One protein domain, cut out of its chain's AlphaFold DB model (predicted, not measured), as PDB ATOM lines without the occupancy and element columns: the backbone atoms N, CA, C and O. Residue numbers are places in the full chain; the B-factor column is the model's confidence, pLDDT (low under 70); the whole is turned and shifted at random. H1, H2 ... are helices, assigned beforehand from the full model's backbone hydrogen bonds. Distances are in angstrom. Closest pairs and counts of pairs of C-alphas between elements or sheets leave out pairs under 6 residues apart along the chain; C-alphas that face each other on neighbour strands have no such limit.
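Overview. This is residues 28 to 96 of the 97 residues of an uncharacterized protein of Hymenobacter sp. BRD128 (UniProt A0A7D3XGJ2). Four short helices, H1 to H4, make a small cluster in which helices cross steeply, and the longest helix, H5, starts at H4 and runs away from it like an arm. H2 packs crosswise on H3 and on H4, while H1 is near H4 without clearly touching it. The printed part has 69 residues with five named helices, H1 to H5 in order along the chain, and no named strand; the class is all helix. It is compact, with a radius of gyration of the C-alphas of 11.6 A and spans of 35 by 25 by 21 A.

Along the chain. Find C-alpha 28 at (37.404, -7.423, 137.107); from there H1 runs to residue 33. Next come H2, residues 37 to 44, and H3, residues 48 to 56, 12.4 A long. H4, residues 63 to 73, is 15.1 A long. Look for C-alpha 77 at (44.255, -20.475, 131.216), where H5 begins; it runs 25.7 A to C-alpha 94 at (21.252, -9.105, 130.683).

Arrangement. Start at H1: it is close to H4 but not clearly touching, with the C-alphas of Leu 30 and Leu 73 closest at 7.6 A. H2 touches H3, about perpendicular at 85 degrees; the C-alphas of Gly 41 and Leu 48 are closest, 5.9 A apart. H2 touches H4 at a steep tilt of 59 degrees, opposite ways, closest at the C-alphas of Trp 44 and Leu 69, 6.1 A. H5 touches H4 with residues 77 to 81 alone, at a steep tilt of 63 degrees, opposite ways; the C-alphas of Ala 70 and Glu 77 are closest, 5.3 A apart. H5 is apart from H1, H2 and H3. In H1, H2, H3, H4 and H5 every O i to N i+4 pair is within hydrogen-bond range.

Size, cuts and confidence. Look at Ala 39 and Ala 96 for the two C-alphas farthest apart, 35.5 A. The printed part has no cut and no long link. The mean pLDDT of the printed part is 83.6, and residues 95 to 96 are under 70.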
ATOM      1  N   THR A  28      36.980  -8.686 136.485       82.31
ATOM      2  CA  THR A  28      37.404  -7.423 137.107       82.31
ATOM      3  C   THR A  28      38.177  -7.651 138.405       82.31
ATOM      4  O   THR A  28      39.110  -6.904 138.705       82.31
ATOM      5  N   GLU A  29      37.808  -8.669 139.176       81.31
ATOM      6  CA  GLU A  29      38.510  -9.025 140.404       81.31
ATOM      7  C   GLU A  29      39.891  -9.623 140.132       81.31
ATOM      8  O   GLU A  29      40.850  -9.209 140.781       81.31
ATOM      9  N   LEU A  30      40.021 -10.476 139.109       80.38
ATOM     10  CA  LEU A  30      41.323 -10.969 138.641       80.38
ATOM     11  C   LEU A  30      42.277  -9.819 138.302       80.38
ATOM     12  O   LEU A  30      43.409  -9.773 138.781       80.38
ATOM     13  N   LEU A  31      41.796  -8.849 137.522       83.75
ATOM     14  CA  LEU A  31      42.596  -7.690 137.134       83.75
ATOM     15  C   LEU A  31      42.998  -6.817 138.329       83.75
ATOM     16  O   LEU A  31      44.065  -6.211 138.303       83.75
ATOM     17  N   ARG A  32      42.153  -6.741 139.365       80.75
ATOM     18  CA  ARG A  32      42.439  -5.987 140.593       80.75
ATOM     19  C   ARG A  32      43.525  -6.664 141.430       80.75
ATOM     20  O   ARG A  32      44.382  -5.974 141.968       80.75
ATOM     21  N   LEU A  33      43.482  -7.994 141.536       78.19
ATOM     22  CA  LEU A  33      44.454  -8.782 142.301       78.19
ATOM     23  C   LEU A  33      45.840  -8.783 141.649       78.19
ATOM     24  O   LEU A  33      46.843  -8.765 142.354       78.19
ATOM     25  N   ALA A  34      45.899  -8.753 140.317       77.88
ATOM     26  CA  ALA A  34      47.162  -8.744 139.582       77.88
ATOM     27  C   ALA A  34      47.925  -7.410 139.637       77.88
ATOM     28  O   ALA A  34      49.090  -7.350 139.246       77.88
ATOM     29  N   GLY A  35      47.293  -6.335 140.116       81.75
ATOM     30  CA  GLY A  35      47.959  -5.068 140.391       81.75
ATOM     31  C   GLY A  35      47.341  -3.876 139.668       81.75
ATOM     32  O   GLY A  35      46.138  -3.796 139.426       81.75
ATOM     33  N   THR A  36      48.171  -2.875 139.375       84.94
ATOM     34  CA  THR A  36      47.676  -1.595 138.859       84.94
ATOM     35  C   THR A  36      47.302  -1.688 137.382       84.94
ATOM     36  O   THR A  36      47.961  -2.364 136.593       84.94
ATOM     37  N   ARG A  37      46.280  -0.922 136.974       84.50
ATOM     38  CA  ARG A  37      45.841  -0.780 135.571       84.50
ATOM     39  C   ARG A  37      47.008  -0.559 134.600       84.50
ATOM     40  O   ARG A  37      47.025  -1.137 133.519       84.50
ATOM     41  N   VAL A  38      47.980   0.267 134.990       82.19
ATOM     42  CA  VAL A  38      49.152   0.582 134.162       82.19
ATOM     43  C   VAL A  38      50.094  -0.615 134.048       82.19
ATOM     44  O   VAL A  38      50.529  -0.931 132.942       82.19
ATOM     45  N   ALA A  39      50.377  -1.304 135.157       82.88
ATOM     46  CA  ALA A  39      51.242  -2.479 135.159       82.88
ATOM     47  C   ALA A  39      50.635  -3.627 134.339       82.88
ATOM     48  O   ALA A  39      51.306  -4.173 133.464       82.88
ATOM     49  N   VAL A  40      49.349  -3.922 134.547       84.81
ATOM     50  CA  VAL A  40      48.642  -4.982 133.815       84.81
ATOM     51  C   VAL A  40      48.530  -4.636 132.330       84.81
ATOM     52  O   VAL A  40      48.836  -5.474 131.487       84.81
ATOM     53  N   GLY A  41      48.168  -3.395 131.982       85.00
ATOM     54  CA  GLY A  41      48.104  -2.953 130.585       85.00
ATOM     55  C   GLY A  41      49.457  -3.047 129.869       85.00
ATOM     56  O   GLY A  41      49.528  -3.546 128.745       85.00
ATOM     57  N   LYS A  42      50.543  -2.647 130.546       86.25
ATOM     58  CA  LYS A  42      51.911  -2.744 130.019       86.25
ATOM     59  C   LYS A  42      52.341  -4.198 129.814       86.25
ATOM     60  O   LYS A  42      52.834  -4.524 128.739       86.25
ATOM     61  N   ALA A  43      52.130  -5.068 130.802       85.94
ATOM     62  CA  ALA A  43      52.491  -6.486 130.721       85.94
ATOM     63  C   ALA A  43      51.662  -7.236 129.663       85.94
ATOM     64  O   ALA A  43      52.180  -8.051 128.901       85.94
ATOM     65  N   TRP A  44      50.382  -6.889 129.536       87.25
ATOM     66  CA  TRP A  44      49.511  -7.407 128.484       87.25
ATOM     67  C   TRP A  44      49.852  -6.842 127.094       87.25
ATOM     68  O   TRP A  44      49.494  -7.429 126.072       87.25
ATOM     69  N   GLY A  45      50.615  -5.749 127.024       87.69
ATOM     70  CA  GLY A  45      51.045  -5.119 125.776       87.69
ATOM     71  C   GLY A  45      49.900  -4.447 125.025       87.69
ATOM     72  O   GLY A  45      49.861  -4.500 123.799       87.69
ATOM     73  N   VAL A  46      48.951  -3.854 125.752       87.44
ATOM     74  CA  VAL A  46      47.804  -3.140 125.180       87.44
ATOM     75  C   VAL A  46      47.764  -1.699 125.674       87.44
ATOM     76  O   VAL A  46      48.152  -1.394 126.801       87.44
ATOM     77  N   ALA A  47      47.249  -0.794 124.841       89.88
ATOM     78  CA  ALA A  47      46.982   0.574 125.268       89.88
ATOM     79  C   ALA A  47      45.953   0.597 126.413       89.88
ATOM     80  O   ALA A  47      45.024  -0.213 126.441       89.88
ATOM     81  N   LEU A  48      46.056   1.572 127.323       88.75
ATOM     82  CA  LEU A  48      45.157   1.666 128.483       88.75
ATOM     83  C   LEU A  48      43.677   1.803 128.091       88.75
ATOM     84  O   LEU A  48      42.811   1.250 128.760       88.75
ATOM     85  N   ARG A  49      43.387   2.468 126.965       89.06
ATOM     86  CA  ARG A  49      42.026   2.553 126.411       89.06
ATOM     87  C   ARG A  49      41.490   1.179 125.992       89.06
ATOM     88  O   ARG A  49      40.320   0.876 126.205       89.06
ATOM     89  N   THR A  50      42.348   0.346 125.406       88.62
ATOM     90  CA  THR A  50      42.012  -1.028 125.013       88.62
ATOM     91  C   THR A  50      41.812  -1.908 126.242       88.62
ATOM     92  O   THR A  50      40.866  -2.691 126.273       88.62
ATOM     93  N   TYR A  51      42.649  -1.740 127.269       88.69
ATOM     94  CA  TYR A  51      42.460  -2.384 128.568       88.69
ATOM     95  C   TYR A  51      41.085  -2.051 129.161       88.69
ATOM     96  O   TYR A  51      40.350  -2.968 129.515       88.69
ATOM     97  N   ASP A  52      40.696  -0.771 129.217       89.44
ATOM     98  CA  ASP A  52      39.407  -0.376 129.804       89.44
ATOM     99  C   ASP A  52      38.227  -0.956 129.028       89.44
ATOM    100  O   ASP A  52      37.285  -1.468 129.631       89.44
ATOM    101  N   ARG A  53      38.305  -0.932 127.691       88.69
ATOM    102  CA  ARG A  53      37.282  -1.533 126.834       88.69
ATOM    103  C   ARG A  53      37.136  -3.032 127.110       88.69
ATOM    104  O   ARG A  53      36.021  -3.496 127.302       88.69
ATOM    105  N   ARG A  54      38.244  -3.775 127.182       87.25
ATOM    106  CA  ARG A  54      38.241  -5.228 127.452       87.25
ATOM    107  C   ARG A  54      37.847  -5.572 128.881       87.25
ATOM    108  O   ARG A  54      37.281  -6.624 129.125       87.25
ATOM    109  N   LYS A  55      38.132  -4.689 129.834       86.50
ATOM    110  CA  LYS A  55      37.658  -4.828 131.211       86.50
ATOM    111  C   LYS A  55      36.134  -4.715 131.288       86.50
ATOM    112  O   LYS A  55      35.521  -5.443 132.058       86.50
ATOM    113  N   GLN A  56      35.541  -3.804 130.513       86.06
ATOM    114  CA  GLN A  56      34.087  -3.631 130.425       86.06
ATOM    115  C   GLN A  56      33.414  -4.715 129.580       86.06
ATOM    116  O   GLN A  56      32.245  -5.018 129.798       86.06
ATOM    117  N   ASP A  57      34.129  -5.274 128.605       84.50
ATOM    118  CA  ASP A  57      33.639  -6.323 127.719       84.50
ATOM    119  C   ASP A  57      34.650  -7.473 127.589       84.50
ATOM    120  O   ASP A  57      35.329  -7.605 126.568       84.50
ATOM    121  N   PRO A  58      34.791  -8.312 128.629       84.06
ATOM    122  CA  PRO A  58      35.715  -9.440 128.583       84.06
ATOM    123  C   PRO A  58      35.320 -10.472 127.523       84.06
ATOM    124  O   PRO A  58      36.190 -11.147 126.990       84.06
ATOM    125  N   GLY A  59      34.038 -10.565 127.156       83.19
ATOM    126  CA  GLY A  59      33.576 -11.472 126.104       83.19
ATOM    127  C   GLY A  59      34.155 -11.165 124.720       83.19
ATOM    128  O   GLY A  59      34.184 -12.045 123.867       83.19
ATOM    129  N   SER A  60      34.672  -9.951 124.498       84.75
ATOM    130  CA  SER A  60      35.335  -9.583 123.244       84.75
ATOM    131  C   SER A  60      36.794 -10.050 123.154       84.75
ATOM    132  O   SER A  60      37.486  -9.684 122.203       84.75
ATOM    133  N   LEU A  61      37.312 -10.745 124.172       88.19
ATOM    134  CA  LEU A  61      38.691 -11.222 124.207       88.19
ATOM    135  C   LEU A  61      38.899 -12.375 123.232       88.19
ATOM    136  O   LEU A  61      38.159 -13.356 123.230       88.19
ATOM    137  N   THR A  62      39.959 -12.288 122.438       87.88
ATOM    138  CA  THR A  62      40.390 -13.416 121.605       87.88
ATOM    139  C   THR A  62      41.103 -14.474 122.447       87.88
ATOM    140  O   THR A  62      41.672 -14.172 123.498       87.88
ATOM    141  N   VAL A  63      41.155 -15.718 121.960       86.38
ATOM    142  CA  VAL A  63      41.882 -16.816 122.627       86.38
ATOM    143  C   VAL A  63      43.348 -16.446 122.888       86.38
ATOM    144  O   VAL A  63      43.842 -16.626 123.997       86.38
ATOM    145  N   ALA A  64      44.021 -15.837 121.908       87.69
ATOM    146  CA  ALA A  64      45.408 -15.393 122.052       87.69
ATOM    147  C   ALA A  64      45.577 -14.322 123.149       87.69
ATOM    148  O   ALA A  64      46.586 -14.283 123.855       87.69
ATOM    149  N   GLU A  65      44.585 -13.449 123.320       89.00
ATOM    150  CA  GLU A  65      44.601 -12.436 124.375       89.00
ATOM    151  C   GLU A  65      44.375 -13.037 125.753       89.00
ATOM    152  O   GLU A  65      45.028 -12.590 126.695       89.00
ATOM    153  N   VAL A  66      43.500 -14.040 125.858       88.38
ATOM    154  CA  VAL A  66      43.278 -14.811 127.087       88.38
ATOM    155  C   VAL A  66      44.550 -15.558 127.476       88.38
ATOM    156  O   VAL A  66      44.986 -15.433 128.614       88.38
ATOM    157  N   GLN A  67      45.212 -16.232 126.535       87.62
ATOM    158  CA  GLN A  67      46.490 -16.919 126.762       87.62
ATOM    159  C   GLN A  67      47.574 -15.976 127.278       87.62
ATOM    160  O   GLN A  67      48.200 -16.224 128.309       87.62
ATOM    161  N   LYS A  68      47.765 -14.840 126.599       88.56
ATOM    162  CA  LYS A  68      48.736 -13.831 127.036       88.56
ATOM    163  C   LYS A  68      48.394 -13.288 128.421       88.56
ATOM    164  O   LYS A  68      49.285 -13.067 129.237       88.56
ATOM    165  N   LEU A  69      47.112 -13.063 128.689       87.44
ATOM    166  CA  LEU A  69      46.658 -12.541 129.966       87.44
ATOM    167  C   LEU A  69      46.806 -13.574 131.092       87.44
ATOM    168  O   LEU A  69      47.202 -13.192 132.184       87.44
ATOM    169  N   ALA A  70      46.590 -14.866 130.836       86.69
ATOM    170  CA  ALA A  70      46.824 -15.933 131.810       86.69
ATOM    171  C   ALA A  70      48.280 -15.933 132.303       86.69
ATOM    172  O   ALA A  70      48.525 -15.998 133.507       86.69
ATOM    173  N   VAL A  71      49.236 -15.734 131.387       86.69
ATOM    174  CA  VAL A  71      50.660 -15.574 131.723       86.69
ATOM    175  C   VAL A  71      50.903 -14.308 132.551       86.69
ATOM    176  O   VAL A  71      51.585 -14.362 133.569       86.69
ATOM    177  N   VAL A  72      50.326 -13.169 132.149       86.06
ATOM    178  CA  VAL A  72      50.483 -11.881 132.857       86.06
ATOM    179  C   VAL A  72      49.912 -11.924 134.274       86.06
ATOM    180  O   VAL A  72      50.488 -11.334 135.183       86.06
ATOM    181  N   LEU A  73      48.776 -12.594 134.457       83.62
ATOM    182  CA  LEU A  73      48.099 -12.716 135.745       83.62
ATOM    183  C   LEU A  73      48.612 -13.911 136.569       83.62
ATOM    184  O   LEU A  73      48.194 -14.060 137.713       83.62
ATOM    185  N   ALA A  74      49.494 -14.746 136.002       82.69
ATOM    186  CA  ALA A  74      49.964 -16.003 136.583       82.69
ATOM    187  C   ALA A  74      48.813 -16.922 137.054       82.69
ATOM    188  O   ALA A  74      48.858 -17.492 138.144       82.69
ATOM    189  N   VAL A  75      47.770 -17.054 136.228       83.00
ATOM    190  CA  VAL A  75      46.594 -17.901 136.494       83.00
ATOM    191  C   VAL A  75      46.475 -19.021 135.468       83.00
ATOM    192  O   VAL A  75      47.054 -18.955 134.384       83.00
ATOM    193  N   ASN A  76      45.687 -20.046 135.794       85.25
ATOM    194  CA  ASN A  76      45.363 -21.103 134.847       85.25
ATOM    195  C   ASN A  76      44.543 -20.541 133.670       85.25
ATOM    196  O   ASN A  76      43.567 -19.812 133.862       85.25
ATOM    197  N   GLU A  77      44.937 -20.893 132.445       83.50
ATOM    198  CA  GLU A  77      44.255 -20.475 131.216       83.50
ATOM    199  C   GLU A  77      42.794 -20.937 131.169       83.50
ATOM    200  O   GLU A  77      41.923 -20.154 130.796       83.50
ATOM    201  N   LEU A  78      42.509 -22.176 131.582       82.44
ATOM    202  CA  LEU A  78      41.155 -22.738 131.579       82.44
ATOM    203  C   LEU A  78      40.241 -21.996 132.554       82.44
ATOM    204  O   LEU A  78      39.097 -21.698 132.210       82.44
ATOM    205  N   ASP A  79      40.753 -21.642 133.733       83.12
ATOM    206  CA  ASP A  79      39.998 -20.863 134.717       83.12
ATOM    207  C   ASP A  79      39.705 -19.460 134.181       83.12
ATOM    208  O   ASP A  79      38.572 -18.978 134.259       83.12
ATOM    209  N   LEU A  80      40.700 -18.814 133.563       84.94
ATOM    210  CA  LEU A  80      40.510 -17.506 132.942       84.94
ATOM    211  C   LEU A  80      39.488 -17.570 131.799       84.94
ATOM    212  O   LEU A  80      38.620 -16.703 131.697       84.94
ATOM    213  N   PHE A  81      39.548 -18.614 130.972       84.44
ATOM    214  CA  PHE A  81      38.604 -18.836 129.882       84.44
ATOM    215  C   PHE A  81      37.179 -19.064 130.398       84.44
ATOM    216  O   PHE A  81      36.226 -18.504 129.848       84.44
ATOM    217  N   ALA A  82      37.020 -19.829 131.481       84.94
ATOM    218  CA  ALA A  82      35.733 -20.048 132.132       84.94
ATOM    219  C   ALA A  82      35.145 -18.735 132.674       84.94
ATOM    220  O   ALA A  82      33.973 -18.448 132.429       84.94
ATOM    221  N   VAL A  83      35.958 -17.898 133.331       85.25
ATOM    222  CA  VAL A  83      35.531 -16.586 133.850       85.25
ATOM    223  C   VAL A  83      35.114 -15.639 132.721       85.25
ATOM    224  O   VAL A  83      34.074 -14.982 132.817       85.25
ATOM    225  N   VAL A  84      35.895 -15.576 131.638       85.94
ATOM    226  CA  VAL A  84      35.582 -14.746 130.464       85.94
ATOM    227  C   VAL A  84      34.289 -15.218 129.790       85.94
ATOM    228  O   VAL A  84      33.412 -14.404 129.501       85.94
ATOM    229  N   SER A  85      34.129 -16.531 129.617       82.62
ATOM    230  CA  SER A  85      32.937 -17.135 129.012       82.62
ATOM    231  C   SER A  85      31.683 -16.933 129.865       82.62
ATOM    232  O   SER A  85      30.616 -16.646 129.327       82.62
ATOM    233  N   ALA A  86      31.801 -17.052 131.190       82.69
ATOM    234  CA  ALA A  86      30.705 -16.773 132.115       82.69
ATOM    235  C   ALA A  86      30.259 -15.305 132.021       82.69
ATOM    236  O   ALA A  86      29.074 -15.043 131.851       82.69
ATOM    237  N   ASN A  87      31.202 -14.355 131.993       80.00
ATOM    238  CA  ASN A  87      30.876 -12.931 131.830       80.00
ATOM    239  C   ASN A  87      30.191 -12.634 130.486       80.00
ATOM    240  O   ASN A  87      29.274 -11.817 130.427       80.00
ATOM    241  N   ALA A  88      30.618 -13.291 129.402       81.00
ATOM    242  CA  ALA A  88      29.975 -13.146 128.099       81.00
ATOM    243  C   ALA A  88      28.518 -13.644 128.123       81.00
ATOM    244  O   ALA A  88      27.633 -12.991 127.568       81.00
ATOM    245  N   ARG A  89      28.261 -14.770 128.804       79.69
ATOM    246  CA  ARG A  89      26.912 -15.329 128.983       79.69
ATOM    247  C   ARG A  89      26.027 -14.431 129.838       79.69
ATOM    248  O   ARG A  89      24.910 -14.147 129.422       79.69
ATOM    249  N   ASP A  90      26.529 -13.939 130.967       79.12
ATOM    250  CA  ASP A  90      25.777 -13.041 131.853       79.12
ATOM    251  C   ASP A  90      25.402 -11.741 131.138       79.12
ATOM    252  O   ASP A  90      24.275 -11.262 131.247       79.12
ATOM    253  N   ARG A  91      26.318 -11.190 130.335       76.62
ATOM    254  CA  ARG A  91      26.037 -10.004 129.521       76.62
ATOM    255  C   ARG A  91      24.996 -10.274 128.436       76.62
ATOM    256  O   ARG A  91      24.147  -9.420 128.201       76.62
ATOM    257  N   ALA A  92      25.054 -11.431 127.779       75.81
ATOM    258  CA  ALA A  92      24.045 -11.826 126.801       75.81
ATOM    259  C   ALA A  92      22.668 -12.020 127.457       75.81
ATOM    260  O   ALA A  92      21.667 -11.577 126.904       75.81
ATOM    261  N   ALA A  93      22.626 -12.606 128.657       73.06
ATOM    262  CA  ALA A  93      21.404 -12.760 129.441       73.06
ATOM    263  C   ALA A  93      20.830 -11.405 129.891       73.06
ATOM    264  O   ALA A  93      19.628 -11.200 129.804       73.06
ATOM    265  N   ALA A  94      21.677 -10.456 130.304       73.56
ATOM    266  CA  ALA A  94      21.252  -9.105 130.683       73.56
ATOM    267  C   ALA A  94      20.798  -8.237 129.492       73.56
ATOM    268  O   ALA A  94      20.134  -7.223 129.690       73.56
ATOM    269  N   ALA A  95      21.183  -8.601 128.267       66.44
ATOM    270  CA  ALA A  95      20.762  -7.932 127.039       66.44
ATOM    271  C   ALA A  95      19.490  -8.544 126.420       66.44
ATOM    272  O   ALA A  95      18.984  -8.005 125.433       66.44
ATOM    273  N   ALA A  96      18.989  -9.660 126.963       54.19
ATOM    274  CA  ALA A  96      17.719 -10.246 126.559       54.19
ATOM    275  C   ALA A  96      16.553  -9.477 127.231       54.19
ATOM    276  O   ALA A  96      16.629  -9.242 128.438       54.19
TER     277      ALA A  96